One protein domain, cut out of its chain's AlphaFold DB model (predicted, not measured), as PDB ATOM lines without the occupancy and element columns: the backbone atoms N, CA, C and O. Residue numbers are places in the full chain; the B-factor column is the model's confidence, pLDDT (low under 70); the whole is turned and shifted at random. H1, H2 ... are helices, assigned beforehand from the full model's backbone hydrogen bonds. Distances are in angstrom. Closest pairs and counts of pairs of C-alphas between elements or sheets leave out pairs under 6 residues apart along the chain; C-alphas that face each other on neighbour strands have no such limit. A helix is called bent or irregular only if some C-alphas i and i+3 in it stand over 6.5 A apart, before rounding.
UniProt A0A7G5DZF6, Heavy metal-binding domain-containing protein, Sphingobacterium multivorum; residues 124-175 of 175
ATOM      1  N   GLU A 124     -16.061   8.980 150.720       73.75
ATOM      2  CA  GLU A 124     -15.637  10.342 151.004       73.75
ATOM      3  C   GLU A 124     -14.949  10.444 152.371       73.75
ATOM      4  O   GLU A 124     -13.837  10.962 152.453       73.75
ATOM      5  N   LEU A 125     -15.523   9.859 153.428       72.25
ATOM      6  CA  LEU A 125     -14.921   9.863 154.765       72.25
ATOM      7  C   LEU A 125     -13.584   9.105 154.799       72.25
ATOM      8  O   LEU A 125     -12.632   9.548 155.444       72.25
ATOM      9  N   ILE A 126     -13.478   7.984 154.076       75.88
ATOM     10  CA  ILE A 126     -12.209   7.254 153.929       75.88
ATOM     11  C   ILE A 126     -11.169   8.132 153.227       75.88
ATOM     12  O   ILE A 126     -10.037   8.233 153.699       75.88
ATOM     13  N   GLN A 127     -11.533   8.787 152.122       78.19
ATOM     14  CA  GLN A 127     -10.620   9.681 151.405       78.19
ATOM     15  C   GLN A 127     -10.187  10.870 152.266       78.19
ATOM     16  O   GLN A 127      -9.010  11.231 152.253       78.19
ATOM     17  N   GLN A 128     -11.104  11.446 153.043       81.50
ATOM     18  CA  GLN A 128     -10.807  12.533 153.968       81.50
ATOM     19  C   GLN A 128      -9.835  12.087 155.069       81.50
ATOM     20  O   GLN A 128      -8.861  12.794 155.321       81.50
ATOM     21  N   LYS A 129     -10.026  10.897 155.660       80.81
ATOM     22  CA  LYS A 129      -9.112  10.332 156.671       80.81
ATOM     23  C   LYS A 129      -7.725  10.011 156.112       80.81
ATOM     24  O   LYS A 129      -6.731  10.422 156.697       80.81
ATOM     25  N   VAL A 130      -7.645   9.360 154.950       80.12
ATOM     26  CA  VAL A 130      -6.357   9.074 154.288       80.12
ATOM     27  C   VAL A 130      -5.626  10.372 153.938       80.12
ATOM     28  O   VAL A 130      -4.416  10.484 154.124       80.12
ATOM     29  N   ARG A 131      -6.355  11.386 153.455       83.12
ATOM     30  CA  ARG A 131      -5.783  12.707 153.189       83.12
ATOM     31  C   ARG A 131      -5.300  13.382 154.475       83.12
ATOM     32  O   ARG A 131      -4.261  14.036 154.438       83.12
ATOM     33  N   ALA A 132      -6.015  13.220 155.587       84.50
ATOM     34  CA  ALA A 132      -5.613  13.764 156.878       84.50
ATOM     35  C   ALA A 132      -4.310  13.149 157.396       84.50
ATOM     36  O   ALA A 132      -3.415  13.903 157.779       84.50
ATOM     37  N   ASP A 133      -4.156  11.826 157.304       83.38
ATOM     38  CA  ASP A 133      -2.915  11.138 157.682       83.38
ATOM     39  C   ASP A 133      -1.715  11.670 156.882       83.38
ATOM     40  O   ASP A 133      -0.702  12.065 157.456       83.38
ATOM     41  N   ILE A 134      -1.861  11.799 155.557       82.19
ATOM     42  CA  ILE A 134      -0.808  12.342 154.682       82.19
ATOM     43  C   ILE A 134      -0.452  13.789 155.061       82.19
ATOM     44  O   ILE A 134       0.718  14.176 155.022       82.19
ATOM     45  N   ILE A 135      -1.438  14.620 155.404       83.44
ATOM     46  CA  ILE A 135      -1.190  16.011 155.804       83.44
ATOM     47  C   ILE A 135      -0.423  16.058 157.129       83.44
ATOM     48  O   ILE A 135       0.554  16.795 157.225       83.44
ATOM     49  N   LEU A 136      -0.821  15.259 158.120       81.88
ATOM     50  CA  LEU A 136      -0.182  15.218 159.439       81.88
ATOM     51  C   LEU A 136       1.242  14.645 159.400       81.88
ATOM     52  O   LEU A 136       2.086  15.035 160.206       81.88
ATOM     53  N   GLU A 137       1.545  13.762 158.446       81.06
ATOM     54  CA  GLU A 137       2.916  13.300 158.203       81.06
ATOM     55  C   GLU A 137       3.816  14.404 157.629       81.06
ATOM     56  O   GLU A 137       4.988  14.511 158.000       81.06
ATOM     57  N   ASN A 138       3.272  15.231 156.733       78.50
ATOM     58  CA  ASN A 138       4.039  16.237 155.996       78.50
ATOM     59  C   ASN A 138       4.110  17.600 156.699       78.50
ATOM     60  O   ASN A 138       5.058  18.353 156.475       78.50
ATOM     61  N   TYR A 139       3.140  17.922 157.553       73.25
ATOM     62  CA  TYR A 139       3.027  19.219 158.213       73.25
ATOM     63  C   TYR A 139       2.918  19.052 159.726       73.25
ATOM     64  O   TYR A 139       1.922  18.564 160.250       73.25
ATOM     65  N   LYS A 140       3.958  19.509 160.433       70.31
ATOM     66  CA  LYS A 140       4.006  19.542 161.905       70.31
ATOM     67  C   LYS A 140       3.663  20.906 162.505       70.31
ATOM     68  O   LYS A 140       3.563  21.004 163.718       70.31
ATOM     69  N   SER A 141       3.539  21.928 161.664       68.94
ATOM     70  CA  SER A 141       3.116  23.281 162.020       68.94
ATOM     71  C   SER A 141       2.423  23.931 160.820       68.94
ATOM     72  O   SER A 141       2.579  23.496 159.672       68.94
ATOM     73  N   VAL A 142       1.656  24.986 161.082       68.88
ATOM     74  CA  VAL A 142       0.871  25.716 160.068       68.88
ATOM     75  C   VAL A 142       1.694  26.707 159.235       68.88
ATOM     76  O   VAL A 142       1.232  27.163 158.193       68.88
ATOM     77  N   GLU A 143       2.929  27.008 159.646       70.38
ATOM     78  CA  GLU A 143       3.770  28.085 159.093       70.38
ATOM     79  C   GLU A 143       4.144  27.898 157.607       70.38
ATOM     80  O   GLU A 143       4.343  28.871 156.884       70.38
ATOM     81  N   PHE A 144       4.180  26.652 157.122       71.44
ATOM     82  CA  PHE A 144       4.562  26.309 155.741       71.44
ATOM     83  C   PHE A 144       3.421  25.690 154.930       71.44
ATOM     84  O   PHE A 144       3.640  25.097 153.869       71.44
ATOM     85  N   MET A 145       2.198  25.789 155.438       80.00
ATOM     86  CA  MET A 145       1.044  25.155 154.830       80.00
ATOM     87  C   MET A 145       0.535  25.969 153.639       80.00
ATOM     88  O   MET A 145       0.391  27.189 153.706       80.00
ATOM     89  N   ASN A 146       0.243  25.294 152.527       84.19
ATOM     90  CA  ASN A 146      -0.410  25.955 151.401       84.19
ATOM     91  C   ASN A 146      -1.898  26.215 151.704       84.19
ATOM     92  O   ASN A 146      -2.510  25.554 152.546       84.19
ATOM     93  N   LYS A 147      -2.480  27.180 150.985       81.50
ATOM     94  CA  LYS A 147      -3.860  27.635 151.197       81.50
ATOM     95  C   LYS A 147      -4.882  26.496 151.094       81.50
ATOM     96  O   LYS A 147      -5.754  26.405 151.948       81.50
ATOM     97  N   ASP A 148      -4.732  25.610 150.112       81.88
ATOM     98  CA  ASP A 148      -5.666  24.502 149.874       81.88
ATOM     99  C   ASP A 148      -5.663  23.480 151.024       81.88
ATOM    100  O   ASP A 148      -6.693  22.898 151.364       81.88
ATOM    101  N   THR A 149      -4.502  23.260 151.644       83.19
ATOM    102  CA  THR A 149      -4.349  22.361 152.798       83.19
ATOM    103  C   THR A 149      -4.949  22.989 154.053       83.19
ATOM    104  O   THR A 149      -5.666  22.314 154.789       83.19
ATOM    105  N   ALA A 150      -4.728  24.291 154.254       81.56
ATOM    106  CA  ALA A 150      -5.322  25.035 155.361       81.56
ATOM    107  C   ALA A 150      -6.857  25.092 155.258       81.56
ATOM    108  O   ALA A 150      -7.554  24.897 156.253       81.56
ATOM    109  N   GLU A 151      -7.392  25.301 154.052       82.44
ATOM    110  CA  GLU A 151      -8.834  25.309 153.790       82.44
ATOM    111  C   GLU A 151      -9.465  23.932 154.030       82.44
ATOM    112  O   GLU A 151     -10.498  23.835 154.693       82.44
ATOM    113  N   PHE A 152      -8.815  22.856 153.576       84.44
ATOM    114  CA  PHE A 152      -9.265  21.493 153.858       84.44
ATOM    115  C   PHE A 152      -9.301  21.204 155.364       84.44
ATOM    116  O   PHE A 152     -10.312  20.722 155.865       84.44
ATOM    117  N   ILE A 153      -8.244  21.544 156.108       83.88
ATOM    118  CA  ILE A 153      -8.204  21.354 157.566       83.88
ATOM    119  C   ILE A 153      -9.360  22.088 158.249       83.88
ATOM    120  O   ILE A 153     -10.100  21.476 159.019       83.88
ATOM    121  N   ALA A 154      -9.553  23.369 157.927       81.44
ATOM    122  CA  ALA A 154     -10.571  24.205 158.556       81.44
ATOM    123  C   ALA A 154     -12.009  23.745 158.261       81.44
ATOM    124  O   ALA A 154     -12.903  23.973 159.074       81.44
ATOM    125  N   THR A 155     -12.241  23.112 157.108       81.25
ATOM    126  CA  THR A 155     -13.587  22.728 156.649       81.25
ATOM    127  C   THR A 155     -13.913  21.250 156.849       81.25
ATOM    128  O   THR A 155     -15.087  20.898 156.898       81.25
ATOM    129  N   SER A 156     -12.903  20.389 157.012       80.88
ATOM    130  CA  SER A 156     -13.080  18.934 157.130       80.88
ATOM    131  C   SER A 156     -13.828  18.486 158.390       80.88
ATOM    132  O   SER A 156     -14.420  17.411 158.394       80.88
ATOM    133  N   GLY A 157     -13.786  19.269 159.476       79.38
ATOM    134  CA  GLY A 157     -14.392  18.892 160.762       79.38
ATOM    135  C   GLY A 157     -13.759  17.660 161.429       79.38
ATOM    136  O   GLY A 157     -14.328  17.116 162.378       79.38
ATOM    137  N   LEU A 158     -12.598  17.211 160.940       84.50
ATOM    138  CA  LEU A 158     -11.866  16.056 161.453       84.50
ATOM    139  C   LEU A 158     -11.122  16.406 162.750       84.50
ATOM    140  O   LEU A 158     -10.420  17.416 162.826       84.50
ATOM    141  N   ARG A 159     -11.241  15.545 163.769       84.31
ATOM    142  CA  ARG A 159     -10.619  15.766 165.091       84.31
ATOM    143  C   ARG A 159      -9.100  15.656 165.050       84.31
ATOM    144  O   ARG A 159      -8.404  16.241 165.872       84.31
ATOM    145  N   GLU A 160      -8.581  14.924 164.074       83.31
ATOM    146  CA  GLU A 160      -7.161  14.709 163.824       83.31
ATOM    147  C   GLU A 160      -6.396  16.035 163.631       83.31
ATOM    148  O   GLU A 160      -5.201  16.110 163.911       83.31
ATOM    149  N   PHE A 161      -7.090  17.105 163.229       87.38
ATOM    150  CA  PHE A 161      -6.505  18.429 163.034       87.38
ATOM    151  C   PHE A 161      -6.687  19.406 164.203       87.38
ATOM    152  O   PHE A 161      -6.210  20.537 164.102       87.38
ATOM    153  N   GLU A 162      -7.328  19.015 165.311       85.12
ATOM    154  CA  GLU A 162      -7.609  19.921 166.439       85.12
ATOM    155  C   GLU A 162      -6.355  20.672 166.915       85.12
ATOM    156  O   GLU A 162      -6.402  21.881 167.130       85.12
ATOM    157  N   LEU A 163      -5.213  19.982 167.004       81.69
ATOM    158  CA  LEU A 163      -3.944  20.586 167.420       81.69
ATOM    159  C   LEU A 163      -3.449  21.658 166.440       81.69
ATOM    160  O   LEU A 163      -3.071  22.743 166.877       81.69
ATOM    161  N   LEU A 164      -3.499  21.386 165.133       82.12
ATOM    162  CA  LEU A 164      -3.071  22.337 164.100       82.12
ATOM    163  C   LEU A 164      -3.995  23.558 164.037       82.12
ATOM    164  O   LEU A 164      -3.529  24.679 163.840       82.12
ATOM    165  N   VAL A 165      -5.301  23.361 164.236       81.94
ATOM    166  CA  VAL A 165      -6.278  24.458 164.281       81.94
ATOM    167  C   VAL A 165      -6.046  25.341 165.507       81.94
ATOM    168  O   VAL A 165      -6.029  26.566 165.387       81.94
ATOM    169  N   VAL A 166      -5.815  24.744 166.680       82.06
ATOM    170  CA  VAL A 166      -5.490  25.488 167.908       82.06
ATOM    171  C   VAL A 166      -4.175  26.259 167.759       82.06
ATOM    172  O   VAL A 166      -4.097  27.420 168.163       82.06
ATOM    173  N   GLU A 167      -3.156  25.653 167.150       79.69
ATOM    174  CA  GLU A 167      -1.877  26.309 166.858       79.69
ATOM    175  C   GLU A 167      -2.058  27.515 165.921       79.69
ATOM    176  O   GLU A 167      -1.548  28.599 166.209       79.69
ATOM    177  N   ALA A 168      -2.855  27.369 164.856       76.81
ATOM    178  CA  ALA A 168      -3.160  28.448 163.916       76.81
ATOM    179  C   ALA A 168      -3.883  29.629 164.581       76.81
ATOM    180  O   ALA A 168      -3.526  30.789 164.355       76.81
ATOM    181  N   ILE A 169      -4.882  29.341 165.422       78.62
ATOM    182  CA  ILE A 169      -5.617  30.361 166.180       78.62
ATOM    183  C   ILE A 169      -4.654  31.124 167.095       78.62
ATOM    184  O   ILE A 169      -4.624  32.354 167.060       78.62
ATOM    185  N   ASN A 170      -3.825  30.416 167.866       76.50
ATOM    186  CA  ASN A 170      -2.856  31.043 168.766       76.50
ATOM    187  C   ASN A 170      -1.829  31.907 168.022       76.50
ATOM    188  O   ASN A 170      -1.483  32.985 168.502       76.50
ATOM    189  N   TRP A 171      -1.382  31.478 166.838       69.44
ATOM    190  CA  TRP A 171      -0.487  32.267 165.990       69.44
ATOM    191  C   TRP A 171      -1.142  33.577 165.523       69.44
ATOM    192  O   TRP A 171      -0.529  34.636 165.612       69.44
ATOM    193  N   SER A 172      -2.415  33.538 165.112       64.12
ATOM    194  CA  SER A 172      -3.158  34.733 164.676       64.12
ATOM    195  C   SER A 172      -3.468  35.754 165.780       64.12
ATOM    196  O   SER A 172      -3.669  36.926 165.480       64.12
ATOM    197  N   VAL A 173      -3.532  35.321 167.043       61.72
ATOM    198  CA  VAL A 173      -3.848  36.186 168.198       61.72
ATOM    199  C   VAL A 173      -2.573  36.744 168.850       61.72
ATOM    200  O   VAL A 173      -2.632  37.736 169.572       61.72
ATOM    201  N   GLY A 174      -1.420  36.115 168.600       57.44
ATOM    202  CA  GLY A 174      -0.111  36.516 169.124       57.44
ATOM    203  C   GLY A 174       0.724  37.428 168.211       57.44
ATOM    204  O   GLY A 174       1.844  37.762 168.601       57.44
ATOM    205  N   ALA A 175       0.212  37.796 167.029       49.66
ATOM    206  CA  ALA A 175       0.864  38.666 166.041       49.66
ATOM    207  C   ALA A 175       0.299  40.097 166.042       49.66
ATOM    208  O   ALA A 175      -0.923  40.258 166.254       49.66
TER     209      ALA A 175
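This is residues 124 to 175 of the 175 residues of the protein "Heavy metal-binding domain-containing protein" of Sphingobacterium multivorum (UniProt A0A7G5DZF6). Three helices make a splayed, elongated group: the two longer ones, H1 and H3, reach toward opposite ends of the outline, and the shorter H2 is set slantwise near the place where the second half of H1 comes near the beginning of H3. A short link of 8 residues, 139 to 146, of which 142 to 144 are a helical run too short to bear a name, leads from the end of H1 to the beginning of H2. The printed part has 52 residues, with three named helices in the order H1, H2, H3 and no named strand; the class is all helix. The whole is compact by its radius of gyration of the C-alphas, 10.9 A, and spans 36 by 19 by 16 A.

H1, residues 124 to 138, and H2, residues 147 to 156, are close but not clearly touching. Their closest C-alphas, those of Gln 128 and Ser 156, are 7.5 A apart, and the two run opposite ways at a steep tilt of 49 degrees. H3, residues 159 to 173, only just touches H1, with 3 pairs of C-alphas within 8 A. H1 touches H3 with residues 132 to 136 alone, and H3 touches H1 with residues 160 to 161 alone; the closest C-alphas are those of Ala 132 and Glu 160, 7.2 A apart. H1 and H3 run the same way at a steep tilt of 55 degrees. H2 and H3 only just touch, also with 3 pairs, H3 with residues 161 to 165 alone; the closest C-alphas, those of Ile 153 and Phe 161, are 6.4 A apart. They run opposite ways at a steep tilt of 58 degrees. In H1 and H2 every O i to N i+4 pair is within hydrogen-bond range; in H3, 9 of 11 are.

H1 begins at C-alpha 124, (-15.637, 10.342, 151.004), and measures 21.1 A from first to last C-alpha. H2 begins at C-alpha 147, (-3.860, 27.635, 151.197). H3 measures 21.7 A and ends at C-alpha 173, (-3.848, 36.186, 168.198); it is irregular, with C-alphas 160 and 163 7.6 A apart.

The two C-alphas farthest apart, those of Ile 126 and Ala 175, are 36.1 A apart. The printed part has no cut and ends at the chain's last residue. The link from H1 to H2 is short and that from H2 to H3 tight. The mean pLDDT of the printed part is 78.0; residues 141 to 142 and 171 to 175 are under 70.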